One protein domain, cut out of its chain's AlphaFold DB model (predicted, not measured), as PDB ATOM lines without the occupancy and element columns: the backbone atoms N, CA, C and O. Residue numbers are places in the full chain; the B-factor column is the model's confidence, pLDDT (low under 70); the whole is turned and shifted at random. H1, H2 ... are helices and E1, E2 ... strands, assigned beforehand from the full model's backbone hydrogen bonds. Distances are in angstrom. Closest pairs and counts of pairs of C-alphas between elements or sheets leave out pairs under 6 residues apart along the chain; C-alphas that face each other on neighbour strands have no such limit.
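Overview. This is residues 2 to 106 and 173 to 187 of the 241 residues of an uncharacterized protein of Klebsiella sp. WP7-S18-CRE-03 (UniProt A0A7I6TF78). A short ribbon of two parallel strands, E1 and E2, forms the middle, with H5 over one face and the last part of the long helix H3, with H2 beside its end, over the other. H3 reaches far past the strands, H4 sits near their far end, and residues 2 to 8 stick out. The printed part has 120 residues in the order H1, H2, E1, H3, E2, H4, H5, mostly helix by class. It is loose, with a radius of gyration of the C-alphas of 17.1 A, and flat, spanning 53 by 38 by 19 A.

Arrangement. Start at E1, residues 39 to 44, and E2, residues 89 to 94, parallel at 26 degrees; N 92 and O 41 are 2.8 A apart, within hydrogen-bond range. With H3, residues 59 to 83, they form a strand-helix-strand unit, two parallel strands joined through a helix, with a right-handed crossover. The closest C-alphas of H5, residues 173 to 182, and E1 are those of Ala 178 and Ala 40, 5.1 A apart. H3 touches H2, residues 23 to 29, with residues 79 to 83 alone; the closest C-alphas, of Tyr 82 and Lys 24, are 6.0 A apart. H4, residues 98 to 103, and H1, residues 3 to 10, touch no helix. Every O i to N i+4 pair is within hydrogen-bond range in H1, H3, H4 and H5, and 2 of 3 are in H2.

Along the chain. Find C-alpha 59 at (-59.843, 15.828, 26.328); H3 runs 36.0 A from there to C-alpha 83. E1 spans 16.7 A, E2 16.9 A and H5 14.1 A, ending at C-alpha 182, (-33.184, 28.775, -1.476).

Size, cuts and confidence. The C-alphas of Asn 33 and Glu 55 are farthest apart, at 55.5 A. Residues 107 to 172 are not printed, a gap of 14.9 A between C-alphas 106 and 173. The links H1 to H2 and E1 to H3 are long. Look for pLDDT under 70 at residues 2 to 12 and 20 to 22.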
ATOM      1  N   MET A   2     -47.664  47.240  -5.132       28.84
ATOM      2  CA  MET A   2     -47.264  45.947  -4.536       28.84
ATOM      3  C   MET A   2     -46.644  44.966  -5.563       28.84
ATOM      4  O   MET A   2     -46.199  43.873  -5.226       28.84
ATOM      5  N   ILE A   3     -46.611  45.377  -6.836       31.48
ATOM      6  CA  ILE A   3     -46.150  44.581  -7.983       31.48
ATOM      7  C   ILE A   3     -44.620  44.427  -7.975       31.48
ATOM      8  O   ILE A   3     -44.119  43.360  -8.311       31.48
ATOM      9  N   SER A   4     -43.866  45.432  -7.509       34.50
ATOM     10  CA  SER A   4     -42.400  45.377  -7.567       34.50
ATOM     11  C   SER A   4     -41.787  44.356  -6.601       34.50
ATOM     12  O   SER A   4     -40.810  43.719  -6.977       34.50
ATOM     13  N   TYR A   5     -42.363  44.105  -5.416       42.59
ATOM     14  CA  TYR A   5     -41.865  43.058  -4.504       42.59
ATOM     15  C   TYR A   5     -42.106  41.651  -5.056       42.59
ATOM     16  O   TYR A   5     -41.210  40.804  -5.050       42.59
ATOM     17  N   GLN A   6     -43.308  41.420  -5.601       41.03
ATOM     18  CA  GLN A   6     -43.653  40.152  -6.237       41.03
ATOM     19  C   GLN A   6     -42.799  39.885  -7.478       41.03
ATOM     20  O   GLN A   6     -42.387  38.746  -7.662       41.03
ATOM     21  N   GLU A   7     -42.491  40.889  -8.304       37.97
ATOM     22  CA  GLU A   7     -41.642  40.729  -9.497       37.97
ATOM     23  C   GLU A   7     -40.173  40.446  -9.152       37.97
ATOM     24  O   GLU A   7     -39.516  39.619  -9.793       37.97
ATOM     25  N   LEU A   8     -39.662  41.081  -8.098       44.44
ATOM     26  CA  LEU A   8     -38.266  40.960  -7.697       44.44
ATOM     27  C   LEU A   8     -37.981  39.599  -7.049       44.44
ATOM     28  O   LEU A   8     -36.978  38.973  -7.385       44.44
ATOM     29  N   VAL A   9     -38.898  39.081  -6.224       49.84
ATOM     30  CA  VAL A   9     -38.816  37.716  -5.672       49.84
ATOM     31  C   VAL A   9     -39.174  36.651  -6.722       49.84
ATOM     32  O   VAL A   9     -38.497  35.621  -6.782       49.84
ATOM     33  N   ARG A  10     -40.147  36.897  -7.623       50.75
ATOM     34  CA  ARG A  10     -40.490  35.968  -8.730       50.75
ATOM     35  C   ARG A  10     -39.311  35.635  -9.626       50.75
ATOM     36  O   ARG A  10     -39.263  34.544 -10.184       50.75
ATOM     37  N   THR A  11     -38.388  36.575  -9.805       56.97
ATOM     38  CA  THR A  11     -37.243  36.368 -10.697       56.97
ATOM     39  C   THR A  11     -36.263  35.327 -10.133       56.97
ATOM     40  O   THR A  11     -35.516  34.708 -10.891       56.97
ATOM     41  N   PHE A  12     -36.279  35.082  -8.815       69.19
ATOM     42  CA  PHE A  12     -35.288  34.233  -8.145       69.19
ATOM     43  C   PHE A  12     -35.863  32.984  -7.475       69.19
ATOM     44  O   PHE A  12     -35.130  32.003  -7.344       69.19
ATOM     45  N   LEU A  13     -37.149  32.988  -7.104       82.94
ATOM     46  CA  LEU A  13     -37.801  31.895  -6.382       82.94
ATOM     47  C   LEU A  13     -39.100  31.448  -7.054       82.94
ATOM     48  O   LEU A  13     -39.835  32.230  -7.654       82.94
ATOM     49  N   SER A  14     -39.395  30.158  -6.924       87.25
ATOM     50  CA  SER A  14     -40.670  29.562  -7.315       87.25
ATOM     51  C   SER A  14     -41.249  28.820  -6.120       87.25
ATOM     52  O   SER A  14     -40.553  28.021  -5.498       87.25
ATOM     53  N   LEU A  15     -42.515  29.089  -5.807       89.19
ATOM     54  CA  LEU A  15     -43.248  28.392  -4.757       89.19
ATOM     55  C   LEU A  15     -44.080  27.277  -5.391       89.19
ATOM     56  O   LEU A  15     -44.866  27.529  -6.303       89.19
ATOM     57  N   ILE A  16     -43.904  26.051  -4.907       88.25
ATOM     58  CA  ILE A  16     -44.627  24.876  -5.393       88.25
ATOM     59  C   ILE A  16     -45.341  24.255  -4.199       88.25
ATOM     60  O   ILE A  16     -44.695  23.827  -3.245       88.25
ATOM     61  N   LYS A  17     -46.674  24.198  -4.256       86.56
ATOM     62  CA  LYS A  17     -47.455  23.421  -3.292       86.56
ATOM     63  C   LYS A  17     -47.292  21.940  -3.622       86.56
ATOM     64  O   LYS A  17     -47.511  21.537  -4.763       86.56
ATOM     65  N   LEU A  18     -46.930  21.149  -2.620       82.12
ATOM     66  CA  LEU A  18     -46.810  19.700  -2.722       82.12
ATOM     67  C   LEU A  18     -47.774  19.041  -1.743       82.12
ATOM     68  O   LEU A  18     -47.913  19.497  -0.608       82.12
ATOM     69  N   ASP A  19     -48.390  17.950  -2.181       70.44
ATOM     70  CA  ASP A  19     -49.114  17.050  -1.292       70.44
ATOM     71  C   ASP A  19     -48.129  16.007  -0.725       70.44
ATOM     72  O   ASP A  19     -47.134  15.651  -1.367       70.44
ATOM     73  N   GLY A  20     -48.367  15.553   0.511       62.91
ATOM     74  CA  GLY A  20     -47.345  14.991   1.412       62.91
ATOM     75  C   GLY A  20     -46.534  13.776   0.932       62.91
ATOM     76  O   GLY A  20     -45.522  13.450   1.541       62.91
ATOM     77  N   THR A  21     -46.909  13.115  -0.164       56.75
ATOM     78  CA  THR A  21     -46.221  11.921  -0.690       56.75
ATOM     79  C   THR A  21     -45.059  12.226  -1.645       56.75
ATOM     80  O   THR A  21     -44.375  11.305  -2.089       56.75
ATOM     81  N   VAL A  22     -44.816  13.493  -2.005       68.00
ATOM     82  CA  VAL A  22     -43.915  13.848  -3.125       68.00
ATOM     83  C   VAL A  22     -42.478  14.185  -2.691       68.00
ATOM     84  O   VAL A  22     -41.577  14.245  -3.529       68.00
ATOM     85  N   PHE A  23     -42.198  14.341  -1.392       72.62
ATOM     86  CA  PHE A  23     -40.903  14.860  -0.918       72.62
ATOM     87  C   PHE A  23     -39.687  14.003  -1.301       72.62
ATOM     88  O   PHE A  23     -38.648  14.549  -1.673       72.62
ATOM     89  N   LYS A  24     -39.829  12.671  -1.358       73.56
ATOM     90  CA  LYS A  24     -38.768  11.772  -1.850       73.56
ATOM     91  C   LYS A  24     -38.319  12.116  -3.276       73.56
ATOM     92  O   LYS A  24     -37.147  11.964  -3.629       73.56
ATOM     93  N   HIS A  25     -39.236  12.565  -4.130       81.94
ATOM     94  CA  HIS A  25     -38.906  12.939  -5.504       81.94
ATOM     95  C   HIS A  25     -38.164  14.277  -5.575       81.94
ATOM     96  O   HIS A  25     -37.302  14.438  -6.440       81.94
ATOM     97  N   ILE A  26     -38.429  15.191  -4.638       85.19
ATOM     98  CA  ILE A  26     -37.736  16.480  -4.537       85.19
ATOM     99  C   ILE A  26     -36.250  16.267  -4.244       85.19
ATOM    100  O   ILE A  26     -35.422  16.762  -5.008       85.19
ATOM    101  N   SER A  27     -35.899  15.451  -3.244       82.31
ATOM    102  CA  SER A  27     -34.491  15.157  -2.919       82.31
ATOM    103  C   SER A  27     -33.708  14.536  -4.079       82.31
ATOM    104  O   SER A  27     -32.526  14.815  -4.251       82.31
ATOM    105  N   ASN A  28     -34.359  13.721  -4.914       86.38
ATOM    106  CA  ASN A  28     -33.717  13.137  -6.095       86.38
ATOM    107  C   ASN A  28     -33.532  14.149  -7.235       86.38
ATOM    108  O   ASN A  28     -32.584  14.047  -8.018       86.38
ATOM    109  N   LEU A  29     -34.461  15.097  -7.369       91.25
ATOM    110  CA  LEU A  29     -34.437  16.103  -8.424       91.25
ATOM    111  C   LEU A  29     -33.401  17.196  -8.134       91.25
ATOM    112  O   LEU A  29     -32.609  17.534  -9.017       91.25
ATOM    113  N   PHE A  30     -33.400  17.715  -6.906       92.94
ATOM    114  CA  PHE A  30     -32.475  18.738  -6.423       92.94
ATOM    115  C   PHE A  30     -31.287  18.063  -5.742       92.94
ATOM    116  O   PHE A  30     -31.328  17.710  -4.568       92.94
ATOM    117  N   HIS A  31     -30.236  17.820  -6.519       92.06
ATOM    118  CA  HIS A  31     -29.083  17.035  -6.095       92.06
ATOM    119  C   HIS A  31     -27.839  17.442  -6.889       92.06
ATOM    120  O   HIS A  31     -27.933  17.918  -8.024       92.06
ATOM    121  N   SER A  32     -26.653  17.151  -6.350       92.06
ATOM    122  CA  SER A  32     -25.358  17.434  -6.994       92.06
ATOM    123  C   SER A  32     -25.196  16.796  -8.380       92.06
ATOM    124  O   SER A  32     -24.464  17.315  -9.218       92.06
ATOM    125  N   ASN A  33     -25.917  15.707  -8.646       91.88
ATOM    126  CA  ASN A  33     -25.885  14.959  -9.908       91.88
ATOM    127  C   ASN A  33     -27.044  15.318 -10.856       91.88
ATOM    128  O   ASN A  33     -27.160  14.733 -11.931       91.88
ATOM    129  N   ARG A  34     -27.943  16.224 -10.449       91.81
ATOM    130  CA  ARG A  34     -29.161  16.598 -11.184       91.81
ATOM    131  C   ARG A  34     -29.309  18.120 -11.192       91.81
ATOM    132  O   ARG A  34     -28.438  18.801 -11.733       91.81
ATOM    133  N   LEU A  35     -30.389  18.667 -10.629       91.88
ATOM    134  CA  LEU A  35     -30.551  20.112 -10.511       91.88
ATOM    135  C   LEU A  35     -29.747  20.621  -9.315       91.88
ATOM    136  O   LEU A  35     -30.125  20.425  -8.165       91.88
ATOM    137  N   LYS A  36     -28.654  21.328  -9.601       92.88
ATOM    138  CA  LYS A  36     -27.809  22.007  -8.607       92.88
ATOM    139  C   LYS A  36     -28.423  23.345  -8.178       92.88
ATOM    140  O   LYS A  36     -27.804  24.393  -8.331       92.88
ATOM    141  N   ARG A  37     -29.679  23.308  -7.736       91.25
ATOM    142  CA  ARG A  37     -30.441  24.462  -7.241       91.25
ATOM    143  C   ARG A  37     -30.868  24.179  -5.812       91.25
ATOM    144  O   ARG A  37     -31.254  23.052  -5.518       91.25
ATOM    145  N   TYR A  38     -30.791  25.183  -4.948       93.94
ATOM    146  CA  TYR A  38     -31.202  25.031  -3.559       93.94
ATOM    147  C   TYR A  38     -32.730  25.056  -3.459       93.94
ATOM    148  O   TYR A  38     -33.385  25.962  -3.969       93.94
ATOM    149  N   CYS A  39     -33.295  24.042  -2.814       94.31
ATOM    150  CA  CYS A  39     -34.723  23.871  -2.602       94.31
ATOM    151  C   CYS A  39     -35.001  23.775  -1.100       94.31
ATOM    152  O   CYS A  39     -34.549  22.851  -0.426       94.31
ATOM    153  N   ALA A  40     -35.739  24.748  -0.573       94.81
ATOM    154  CA  ALA A  40     -36.231  24.700   0.793       94.81
ATOM    155  C   ALA A  40     -37.619  24.049   0.828       94.81
ATOM    156  O   ALA A  40     -38.496  24.412   0.043       94.81
ATOM    157  N   ILE A  41     -37.819  23.115   1.753       94.00
ATOM    158  CA  ILE A  41     -39.124  22.526   2.055       94.00
ATOM    159  C   ILE A  41     -39.658  23.207   3.313       94.00
ATOM    160  O   ILE A  41     -38.989  23.199   4.342       94.00
ATOM    161  N   LEU A  42     -40.856  23.781   3.227       94.25
ATOM    162  CA  LEU A  42     -41.588  24.321   4.371       94.25
ATOM    163  C   LEU A  42     -42.659  23.321   4.791       94.25
ATOM    164  O   LEU A  42     -43.440  22.867   3.952       94.25
ATOM    165  N   THR A  43     -42.692  22.965   6.071       92.94
ATOM    166  CA  THR A  43     -43.712  22.060   6.607       92.94
ATOM    167  C   THR A  43     -43.941  22.293   8.098       92.94
ATOM    168  O   THR A  43     -43.201  23.034   8.738       92.94
ATOM    169  N   ASP A  44     -44.971  21.662   8.639       94.06
ATOM    170  CA  ASP A  44     -45.421  21.846  10.012       94.06
ATOM    171  C   ASP A  44     -44.983  20.638  10.850       94.06
ATOM    172  O   ASP A  44     -45.115  19.493  10.405       94.06
ATOM    173  N   LYS A  45     -44.444  20.879  12.055       94.88
ATOM    174  CA  LYS A  45     -44.236  19.805  13.043       94.88
ATOM    175  C   LYS A  45     -45.535  19.406  13.730       94.88
ATOM    176  O   LYS A  45     -45.582  18.327  14.310       94.88
ATOM    177  N   ASP A  46     -46.554  20.264  13.671       95.88
ATOM    178  CA  ASP A  46     -47.842  20.075  14.331       95.88
ATOM    179  C   ASP A  46     -47.691  19.755  15.828       95.88
ATOM    180  O   ASP A  46     -48.503  19.018  16.383       95.88
ATOM    181  N   LEU A  47     -46.660  20.302  16.500       97.19
ATOM    182  CA  LEU A  47     -46.460  20.053  17.930       97.19
ATOM    183  C   LEU A  47     -47.691  20.501  18.716       97.19
ATOM    184  O   LEU A  47     -48.295  21.543  18.429       97.19
ATOM    185  N   ALA A  48     -48.052  19.733  19.736       97.38
ATOM    186  CA  ALA A  48     -49.221  20.037  20.539       97.38
ATOM    187  C   ALA A  48     -48.898  21.183  21.511       97.38
ATOM    188  O   ALA A  48     -48.083  21.048  22.425       97.38
ATOM    189  N   TYR A  49     -49.566  22.328  21.335       96.81
ATOM    190  CA  TYR A  49     -49.415  23.498  22.214       96.81
ATOM    191  C   TYR A  49     -50.235  23.397  23.515       96.81
ATOM    192  O   TYR A  49     -50.132  24.263  24.384       96.81
ATOM    193  N   VAL A  50     -51.040  22.340  23.661       96.94
ATOM    194  CA  VAL A  50     -51.700  21.935  24.910       96.94
ATOM    195  C   VAL A  50     -51.503  20.434  25.073       96.94
ATOM    196  O   VAL A  50     -51.828  19.674  24.164       96.94
ATOM    197  N   GLN A  51     -50.964  20.018  26.219       94.81
ATOM    198  CA  GLN A  51     -50.612  18.619  26.489       94.81
ATOM    199  C   GLN A  51     -51.598  17.927  27.430       94.81
ATOM    200  O   GLN A  51     -51.765  16.717  27.344       94.81
ATOM    201  N   GLU A  52     -52.286  18.667  28.294       96.81
ATOM    202  CA  GLU A  52     -53.245  18.102  29.243       96.81
ATOM    203  C   GLU A  52     -54.564  18.879  29.190       96.81
ATOM    204  O   GLU A  52     -54.527  20.101  29.002       96.81
ATOM    205  N   PRO A  53     -55.719  18.203  29.336       97.06
ATOM    206  CA  PRO A  53     -57.015  18.870  29.378       97.06
ATOM    207  C   PRO A  53     -57.138  19.782  30.598       97.06
ATOM    208  O   PRO A  53     -56.626  19.477  31.677       97.06
ATOM    209  N   ASP A  54     -57.863  20.882  30.439       96.56
ATOM    210  CA  ASP A  54     -58.157  21.836  31.507       96.56
ATOM    211  C   ASP A  54     -59.553  22.463  31.316       96.56
ATOM    212  O   ASP A  54     -60.370  21.987  30.529       96.56
ATOM    213  N   GLU A  55     -59.860  23.527  32.062       95.44
ATOM    214  CA  GLU A  55     -61.151  24.224  31.967       95.44
ATOM    215  C   GLU A  55     -61.400  24.869  30.590       95.44
ATOM    216  O   GLU A  55     -62.547  25.141  30.229       95.44
ATOM    217  N   LEU A  56     -60.341  25.126  29.818       93.75
ATOM    218  CA  LEU A  56     -60.406  25.745  28.499       93.75
ATOM    219  C   LEU A  56     -60.417  24.693  27.385       93.75
ATOM    220  O   LEU A  56     -61.072  24.909  26.361       93.75
ATOM    221  N   PHE A  57     -59.707  23.579  27.562       96.44
ATOM    222  CA  PHE A  57     -59.489  22.558  26.538       96.44
ATOM    223  C   PHE A  57     -59.945  21.181  27.020       96.44
ATOM    224  O   PHE A  57     -59.367  20.608  27.940       96.44
ATOM    225  N   ASP A  58     -60.966  20.633  26.361       96.69
ATOM    226  CA  ASP A  58     -61.445  19.283  26.642       96.69
ATOM    227  C   ASP A  58     -60.465  18.196  26.162       96.69
ATOM    228  O   ASP A  58     -59.513  18.444  25.413       96.69
ATOM    229  N   ALA A  59     -60.698  16.969  26.632       97.56
ATOM    230  CA  ALA A  59     -59.843  15.828  26.328       97.56
ATOM    231  C   ALA A  59     -59.785  15.506  24.829       97.56
ATOM    232  O   ALA A  59     -58.708  15.194  24.326       97.56
ATOM    233  N   ASP A  60     -60.903  15.642  24.116       97.00
ATOM    234  CA  ASP A  60     -60.981  15.347  22.684       97.00
ATOM    235  C   ASP A  60     -60.133  16.331  21.867       97.00
ATOM    236  O   ASP A  60     -59.426  15.943  20.934       97.00
ATOM    237  N   PHE A  61     -60.155  17.614  22.235       95.50
ATOM    238  CA  PHE A  61     -59.332  18.633  21.602       95.50
ATOM    239  C   PHE A  61     -57.842  18.382  21.834       95.50
ATOM    240  O   PHE A  61     -57.065  18.402  20.878       95.50
ATOM    241  N   VAL A  62     -57.438  18.113  23.078       97.75
ATOM    242  CA  VAL A  62     -56.034  17.818  23.409       97.75
ATOM    243  C   VAL A  62     -55.554  16.560  22.684       97.75
ATOM    244  O   VAL A  62     -54.469  16.559  22.104       97.75
ATOM    245  N   GLU A  63     -56.382  15.518  22.631       97.88
ATOM    246  CA  GLU A  63     -56.080  14.289  21.898       97.88
ATOM    247  C   GLU A  63     -55.927  14.547  20.391       97.88
ATOM    248  O   GLU A  63     -55.030  14.001  19.748       97.88
ATOM    249  N   SER A  64     -56.735  15.439  19.808       96.19
ATOM    250  CA  SER A  64     -56.575  15.829  18.401       96.19
ATOM    251  C   SER A  64     -55.221  16.500  18.121       96.19
ATOM    252  O   SER A  64     -54.609  16.226  17.087       96.19
ATOM    253  N   LEU A  65     -54.714  17.315  19.056       97.00
ATOM    254  CA  LEU A  65     -53.396  17.945  18.940       97.00
ATOM    255  C   LEU A  65     -52.270  16.910  19.052       97.00
ATOM    256  O   LEU A  65     -51.348  16.927  18.241       97.00
ATOM    257  N   LYS A  66     -52.364  15.972  20.002       97.88
ATOM    258  CA  LYS A  66     -51.374  14.891  20.177       97.88
ATOM    259  C   LYS A  66     -51.293  13.966  18.961       97.88
ATOM    260  O   LYS A  66     -50.207  13.533  18.565       97.88
ATOM    261  N   ASN A  67     -52.433  13.677  18.337       96.88
ATOM    262  CA  ASN A  67     -52.470  12.891  17.107       96.88
ATOM    263  C   ASN A  67     -51.800  13.634  15.939       96.88
ATOM    264  O   ASN A  67     -50.998  13.035  15.218       96.88
ATOM    265  N   ALA A  68     -52.053  14.940  15.794       95.31
ATOM    266  CA  ALA A  68     -51.384  15.768  14.791       95.31
ATOM    267  C   ALA A  68     -49.858  15.823  15.011       95.31
ATOM    268  O   ALA A  68     -49.096  15.614  14.065       95.31
ATOM    269  N   GLU A  69     -49.415  15.987  16.259       97.25
ATOM    270  CA  GLU A  69     -47.999  15.947  16.650       97.25
ATOM    271  C   GLU A  69     -47.347  14.607  16.292       97.25
ATOM    272  O   GLU A  69     -46.260  14.566  15.716       97.25
ATOM    273  N   THR A  70     -48.029  13.491  16.562       96.62
ATOM    274  CA  THR A  70     -47.535  12.149  16.220       96.62
ATOM    275  C   THR A  70     -47.303  12.002  14.713       96.62
ATOM    276  O   THR A  70     -46.260  11.493  14.280       96.62
ATOM    277  N   ASP A  71     -48.245  12.477  13.896       93.12
ATOM    278  CA  ASP A  71     -48.120  12.478  12.438       93.12
ATOM    279  C   ASP A  71     -47.036  13.452  11.940       93.12
ATOM    280  O   ASP A  71     -46.315  13.146  10.983       93.12
ATOM    281  N   GLY A  72     -46.879  14.607  12.586       93.06
ATOM    282  CA  GLY A  72     -45.806  15.568  12.333       93.06
ATOM    283  C   GLY A  72     -44.416  14.994  12.605       93.06
ATOM    284  O   GLY A  72     -43.564  15.003  11.719       93.06
ATOM    285  N   LEU A  73     -44.212  14.375  13.770       93.94
ATOM    286  CA  LEU A  73     -42.956  13.718  14.146       93.94
ATOM    287  C   LEU A  73     -42.630  12.503  13.267       93.94
ATOM    288  O   LEU A  73     -41.459  12.166  13.063       93.94
ATOM    289  N   ARG A  74     -43.643  11.802  12.737       92.75
ATOM    290  CA  ARG A  74     -43.424  10.773  11.707       92.75
ATOM    291  C   ARG A  74     -42.885  11.407  10.423       92.75
ATOM    292  O   ARG A  74     -41.840  10.973   9.944       92.75
ATOM    293  N   ARG A  75     -43.547  12.450   9.906       90.31
ATOM    294  CA  ARG A  75     -43.115  13.158   8.686       90.31
ATOM    295  C   ARG A  75     -41.730  13.780   8.831       90.31
ATOM    296  O   ARG A  75     -40.951  13.710   7.887       90.31
ATOM    297  N   GLU A  76     -41.406  14.349   9.990       92.31
ATOM    298  CA  GLU A  76     -40.083  14.926  10.249       92.31
ATOM    299  C   GLU A  76     -38.972  13.879  10.109       92.31
ATOM    300  O   GLU A  76     -37.968  14.143   9.448       92.31
ATOM    301  N   ARG A  77     -39.164  12.679  10.672       92.44
ATOM    302  CA  ARG A  77     -38.193  11.579  10.556       92.44
ATOM    303  C   ARG A  77     -38.017  11.122   9.113       92.44
ATOM    304  O   ARG A  77     -36.888  11.043   8.640       92.44
ATOM    305  N   GLU A  78     -39.120  10.893   8.403       89.88
ATOM    306  CA  GLU A  78     -39.082  10.509   6.986       89.88
ATOM    307  C   GLU A  78     -38.349  11.565   6.144       89.88
ATOM    308  O   GLU A  78     -37.491  11.245   5.324       89.88
ATOM    309  N   LEU A  79     -38.647  12.847   6.366       90.25
ATOM    310  CA  LEU A  79     -37.994  13.954   5.674       90.25
ATOM    311  C   LEU A  79     -36.506  14.061   6.003       90.25
ATOM    312  O   LEU A  79     -35.719  14.295   5.088       90.25
ATOM    313  N   ALA A  80     -36.122  13.874   7.268       91.62
ATOM    314  CA  ALA A  80     -34.726  13.887   7.694       91.62
ATOM    315  C   ALA A  80     -33.910  12.811   6.962       91.62
ATOM    316  O   ALA A  80     -32.844  13.123   6.433       91.62
ATOM    317  N   GLU A  81     -34.450  11.595   6.839       90.81
ATOM    318  CA  GLU A  81     -33.837  10.517   6.054       90.81
ATOM    319  C   GLU A  81     -33.711  10.896   4.567       90.81
ATOM    320  O   GLU A  81     -32.687  10.640   3.935       90.81
ATOM    321  N   TYR A  82     -34.721  11.550   3.983       87.69
ATOM    322  CA  TYR A  82     -34.696  11.916   2.560       87.69
ATOM    323  C   TYR A  82     -33.734  13.046   2.203       87.69
ATOM    324  O   TYR A  82     -33.344  13.155   1.036       87.69
ATOM    325  N   VAL A  83     -33.412  13.933   3.141       91.62
ATOM    326  CA  VAL A  83     -32.491  15.056   2.897       91.62
ATOM    327  C   VAL A  83     -31.088  14.787   3.433       91.62
ATOM    328  O   VAL A  83     -30.192  15.604   3.220       91.62
ATOM    329  N   GLU A  84     -30.871  13.649   4.093       92.19
ATOM    330  CA  GLU A  84     -29.578  13.283   4.657       92.19
ATOM    331  C   GLU A  84     -28.473  13.315   3.586       92.19
ATOM    332  O   GLU A  84     -28.587  12.742   2.502       92.19
ATOM    333  N   GLY A  85     -27.397  14.054   3.871       91.69
ATOM    334  CA  GLY A  85     -26.271  14.227   2.949       91.69
ATOM    335  C   GLY A  85     -26.561  15.078   1.702       91.69
ATOM    336  O   GLY A  85     -25.653  15.283   0.892       91.69
ATOM    337  N   ASN A  86     -27.773  15.617   1.529       93.94
ATOM    338  CA  ASN A  86     -28.125  16.446   0.379       93.94
ATOM    339  C   ASN A  86     -27.959  17.945   0.676       93.94
ATOM    340  O   ASN A  86     -28.820  18.581   1.267       93.94
ATOM    341  N   GLN A  87     -26.882  18.553   0.174       95.06
ATOM    342  CA  GLN A  87     -26.640  19.993   0.352       95.06
ATOM    343  C   GLN A  87     -27.662  20.907  -0.353       95.06
ATOM    344  O   GLN A  87     -27.758  22.083  -0.011       95.06
ATOM    345  N   PHE A  88     -28.388  20.400  -1.357       95.62
ATOM    346  CA  PHE A  88     -29.313  21.189  -2.176       95.62
ATOM    347  C   PHE A  88     -30.739  21.200  -1.629       95.62
ATOM    348  O   PHE A  88     -31.550  21.985  -2.115       95.62
ATOM    349  N   VAL A  89     -31.059  20.371  -0.634       95.00
ATOM    350  CA  VAL A  89     -32.400  20.308  -0.045       95.00
ATOM    351  C   VAL A  89     -32.302  20.426   1.464       95.00
ATOM    352  O   VAL A  89     -31.529  19.719   2.096       95.00
ATOM    353  N   SER A  90     -33.094  21.320   2.045       95.69
ATOM    354  CA  SER A  90     -33.208  21.463   3.495       95.69
ATOM    355  C   SER A  90     -34.662  21.682   3.875       95.69
ATOM    356  O   SER A  90     -35.422  22.301   3.126       95.69
ATOM    357  N   VAL A  91     -35.043  21.180   5.046       95.06
ATOM    358  CA  VAL A  91     -36.403  21.299   5.575       95.06
ATOM    359  C   VAL A  91     -36.429  22.334   6.690       95.06
ATOM    360  O   VAL A  91     -35.531  22.380   7.528       95.06
ATOM    361  N   PHE A  92     -37.455  23.174   6.679       96.44
ATOM    362  CA  PHE A  92     -37.680  24.245   7.634       96.44
ATOM    363  C   PHE A  92     -39.085  24.098   8.199       96.44
ATOM    364  O   PHE A  92     -40.062  24.039   7.449       96.44
ATOM    365  N   TYR A  93     -39.164  24.030   9.522       95.62
ATOM    366  CA  TYR A  93     -40.378  23.643  10.217       95.62
ATOM    367  C   TYR A  93     -41.026  24.821  10.939       95.62
ATOM    368  O   TYR A  93     -40.332  25.556  11.644       95.62
ATOM    369  N   ALA A  94     -42.346  24.942  10.819       96.56
ATOM    370  CA  ALA A  94     -43.160  25.580  11.849       96.56
ATOM    371  C   ALA A  94     -43.160  24.700  13.111       96.56
ATOM    372  O   ALA A  94     -43.175  23.472  12.999       96.56
ATOM    373  N   GLU A  95     -43.149  25.309  14.302       95.94
ATOM    374  CA  GLU A  95     -43.237  24.568  15.571       95.94
ATOM    375  C   GLU A  95     -44.600  23.884  15.701       95.94
ATOM    376  O   GLU A  95     -44.683  22.681  15.931       95.94
ATOM    377  N   ASN A  96     -45.670  24.646  15.496       95.06
ATOM    378  CA  ASN A  96     -47.031  24.130  15.482       95.06
ATOM    379  C   ASN A  96     -47.498  24.008  14.019       95.06
ATOM    380  O   ASN A  96     -47.056  23.108  13.311       95.06
ATOM    381  N   THR A  97     -48.325  24.941  13.545       95.19
ATOM    382  CA  THR A  97     -48.756  25.066  12.143       95.19
ATOM    383  C   THR A  97     -48.670  26.520  11.671       95.19
ATOM    384  O   THR A  97     -48.506  27.438  12.478       95.19
ATOM    385  N   PHE A  98     -48.789  26.763  10.367       95.38
ATOM    386  CA  PHE A  98     -48.676  28.103   9.784       95.38
ATOM    387  C   PHE A  98     -49.535  29.172  10.486       95.38
ATOM    388  O   PHE A  98     -49.033  30.253  10.791       95.38
ATOM    389  N   GLU A  99     -50.812  28.897  10.781       97.06
ATOM    390  CA  GLU A  99     -51.693  29.912  11.377       97.06
ATOM    391  C   GLU A  99     -51.272  30.295  12.798       97.06
ATOM    392  O   GLU A  99     -51.323  31.470  13.166       97.06
ATOM    393  N   THR A 100     -50.829  29.316  13.587       97.25
ATOM    394  CA  THR A 100     -50.340  29.556  14.948       97.25
ATOM    395  C   THR A 100     -49.005  30.292  14.935       97.25
ATOM    396  O   THR A 100     -48.810  31.198  15.739       97.25
ATOM    397  N   GLU A 101     -48.122  29.978  13.981       97.31
ATOM    398  CA  GLU A 101     -46.856  30.699  13.809       97.31
ATOM    399  C   GLU A 101     -47.073  32.156  13.402       97.31
ATOM    400  O   GLU A 101     -46.312  33.025  13.817       97.31
ATOM    401  N   LEU A 102     -48.113  32.450  12.615       96.56
ATOM    402  CA  LEU A 102     -48.463  33.827  12.282       96.56
ATOM    403  C   LEU A 102     -49.055  34.575  13.477       96.56
ATOM    404  O   LEU A 102     -48.557  35.646  13.810       96.56
ATOM    405  N   VAL A 103     -50.097  34.032  14.115       97.50
ATOM    406  CA  VAL A 103     -50.854  34.739  15.167       97.50
ATOM    407  C   VAL A 103     -50.071  34.892  16.480       97.50
ATOM    408  O   VAL A 103     -50.440  35.691  17.337       97.50
ATOM    409  N   ARG A 104     -48.990  34.122  16.665       97.06
ATOM    410  CA  ARG A 104     -48.104  34.215  17.838       97.06
ATOM    411  C   ARG A 104     -47.518  35.616  18.024       97.06
ATOM    412  O   ARG A 104     -47.216  35.991  19.151       97.06
ATOM    413  N   TYR A 105     -47.347  36.360  16.937       95.56
ATOM    414  CA  TYR A 105     -46.779  37.701  16.950       95.56
ATOM    415  C   TYR A 105     -47.883  38.747  17.063       95.56
ATOM    416  O   TYR A 105     -48.825  38.739  16.268       95.56
ATOM    417  N   ASP A 106     -47.751  39.667  18.016       94.94
ATOM    418  CA  ASP A 106     -48.720  40.751  18.187       94.94
ATOM    419  C   ASP A 106     -48.811  41.610  16.919       94.94
ATOM    420  O   ASP A 106     -49.914  41.980  16.516       94.94
ATOM    421  N   ASP A 173     -39.625  33.127  11.358       95.19
ATOM    422  CA  ASP A 173     -38.195  32.947  11.081       95.19
ATOM    423  C   ASP A 173     -37.888  31.672  10.277       95.19
ATOM    424  O   ASP A 173     -36.929  31.650   9.504       95.19
ATOM    425  N   TYR A 174     -38.696  30.612  10.401       97.00
ATOM    426  CA  TYR A 174     -38.517  29.394   9.599       97.00
ATOM    427  C   TYR A 174     -38.738  29.652   8.097       97.00
ATOM    428  O   TYR A 174     -38.033  29.081   7.265       97.00
ATOM    429  N   ILE A 175     -39.644  30.577   7.751       96.81
ATOM    430  CA  ILE A 175     -39.872  31.026   6.371       96.81
ATOM    431  C   ILE A 175     -38.685  31.863   5.890       96.81
ATOM    432  O   ILE A 175     -38.196  31.640   4.782       96.81
ATOM    433  N   LEU A 176     -38.169  32.776   6.723       95.25
ATOM    434  CA  LEU A 176     -36.981  33.572   6.385       95.25
ATOM    435  C   LEU A 176     -35.763  32.675   6.117       95.25
ATOM    436  O   LEU A 176     -35.102  32.822   5.090       95.25
ATOM    437  N   LYS A 177     -35.522  31.684   6.981       96.56
ATOM    438  CA  LYS A 177     -34.455  30.682   6.820       96.56
ATOM    439  C   LYS A 177     -34.616  29.852   5.547       96.56
ATOM    440  O   LYS A 177     -33.629  29.617   4.850       96.56
ATOM    441  N   ALA A 178     -35.843  29.461   5.206       95.94
ATOM    442  CA  ALA A 178     -36.129  28.746   3.965       95.94
ATOM    443  C   ALA A 178     -35.830  29.590   2.720       95.94
ATOM    444  O   ALA A 178     -35.159  29.119   1.799       95.94
ATOM    445  N   ILE A 179     -36.278  30.848   2.704       94.06
ATOM    446  CA  ILE A 179     -35.993  31.793   1.617       94.06
ATOM    447  C   ILE A 179     -34.480  32.003   1.493       94.06
ATOM    448  O   ILE A 179     -33.944  31.935   0.389       94.06
ATOM    449  N   HIS A 180     -33.780  32.191   2.616       93.31
ATOM    450  CA  HIS A 180     -32.335  32.405   2.637       93.31
ATOM    451  C   HIS A 180     -31.587  31.202   2.049       93.31
ATOM    452  O   HIS A 180     -30.751  31.347   1.158       93.31
ATOM    453  N   PHE A 181     -31.961  29.988   2.467       95.00
ATOM    454  CA  PHE A 181     -31.400  28.753   1.927       95.00
ATOM    455  C   PHE A 181     -31.624  28.613   0.419       95.00
ATOM    456  O   PHE A 181     -30.685  28.296  -0.311       95.00
ATOM    457  N   ALA A 182     -32.841  28.880  -0.060       93.44
ATOM    458  CA  ALA A 182     -33.184  28.775  -1.476       93.44
ATOM    459  C   ALA A 182     -32.448  29.803  -2.361       93.44
ATOM    460  O   ALA A 182     -32.367  29.622  -3.576       93.44
ATOM    461  N   LEU A 183     -31.887  30.862  -1.767       91.25
ATOM    462  CA  LEU A 183     -31.122  31.903  -2.455       91.25
ATOM    463  C   LEU A 183     -29.596  31.696  -2.413       91.25
ATOM    464  O   LEU A 183     -28.872  32.507  -2.985       91.25
ATOM    465  N   LYS A 184     -29.082  30.618  -1.797       88.56
ATOM    466  CA  LYS A 184     -27.631  30.374  -1.627       88.56
ATOM    467  C   LYS A 184     -26.811  30.347  -2.920       88.56
ATOM    468  O   LYS A 184     -25.618  30.623  -2.884       88.56
ATOM    469  N   ASP A 185     -27.411  29.992  -4.056       82.81
ATOM    470  CA  ASP A 185     -26.747  29.974  -5.368       82.81
ATOM    471  C   ASP A 185     -26.929  31.275  -6.169       82.81
ATOM    472  O   ASP A 185     -26.666  31.308  -7.377       82.81
ATOM    473  N   ARG A 186     -27.420  32.338  -5.524       82.25
ATOM    474  CA  ARG A 186     -27.675  33.650  -6.127       82.25
ATOM    475  C   ARG A 186     -26.692  34.687  -5.608       82.25
ATOM    476  O   ARG A 186     -26.064  34.517  -4.567       82.25
ATOM    477  N   GLU A 187     -26.610  35.810  -6.316       85.50
ATOM    478  CA  GLU A 187     -25.925  36.999  -5.810       85.50
ATOM    479  C   GLU A 187     -26.762  37.635  -4.694       85.50
ATOM    480  O   GLU A 187     -27.509  38.590  -4.914       85.50
TER     481      GLU A 187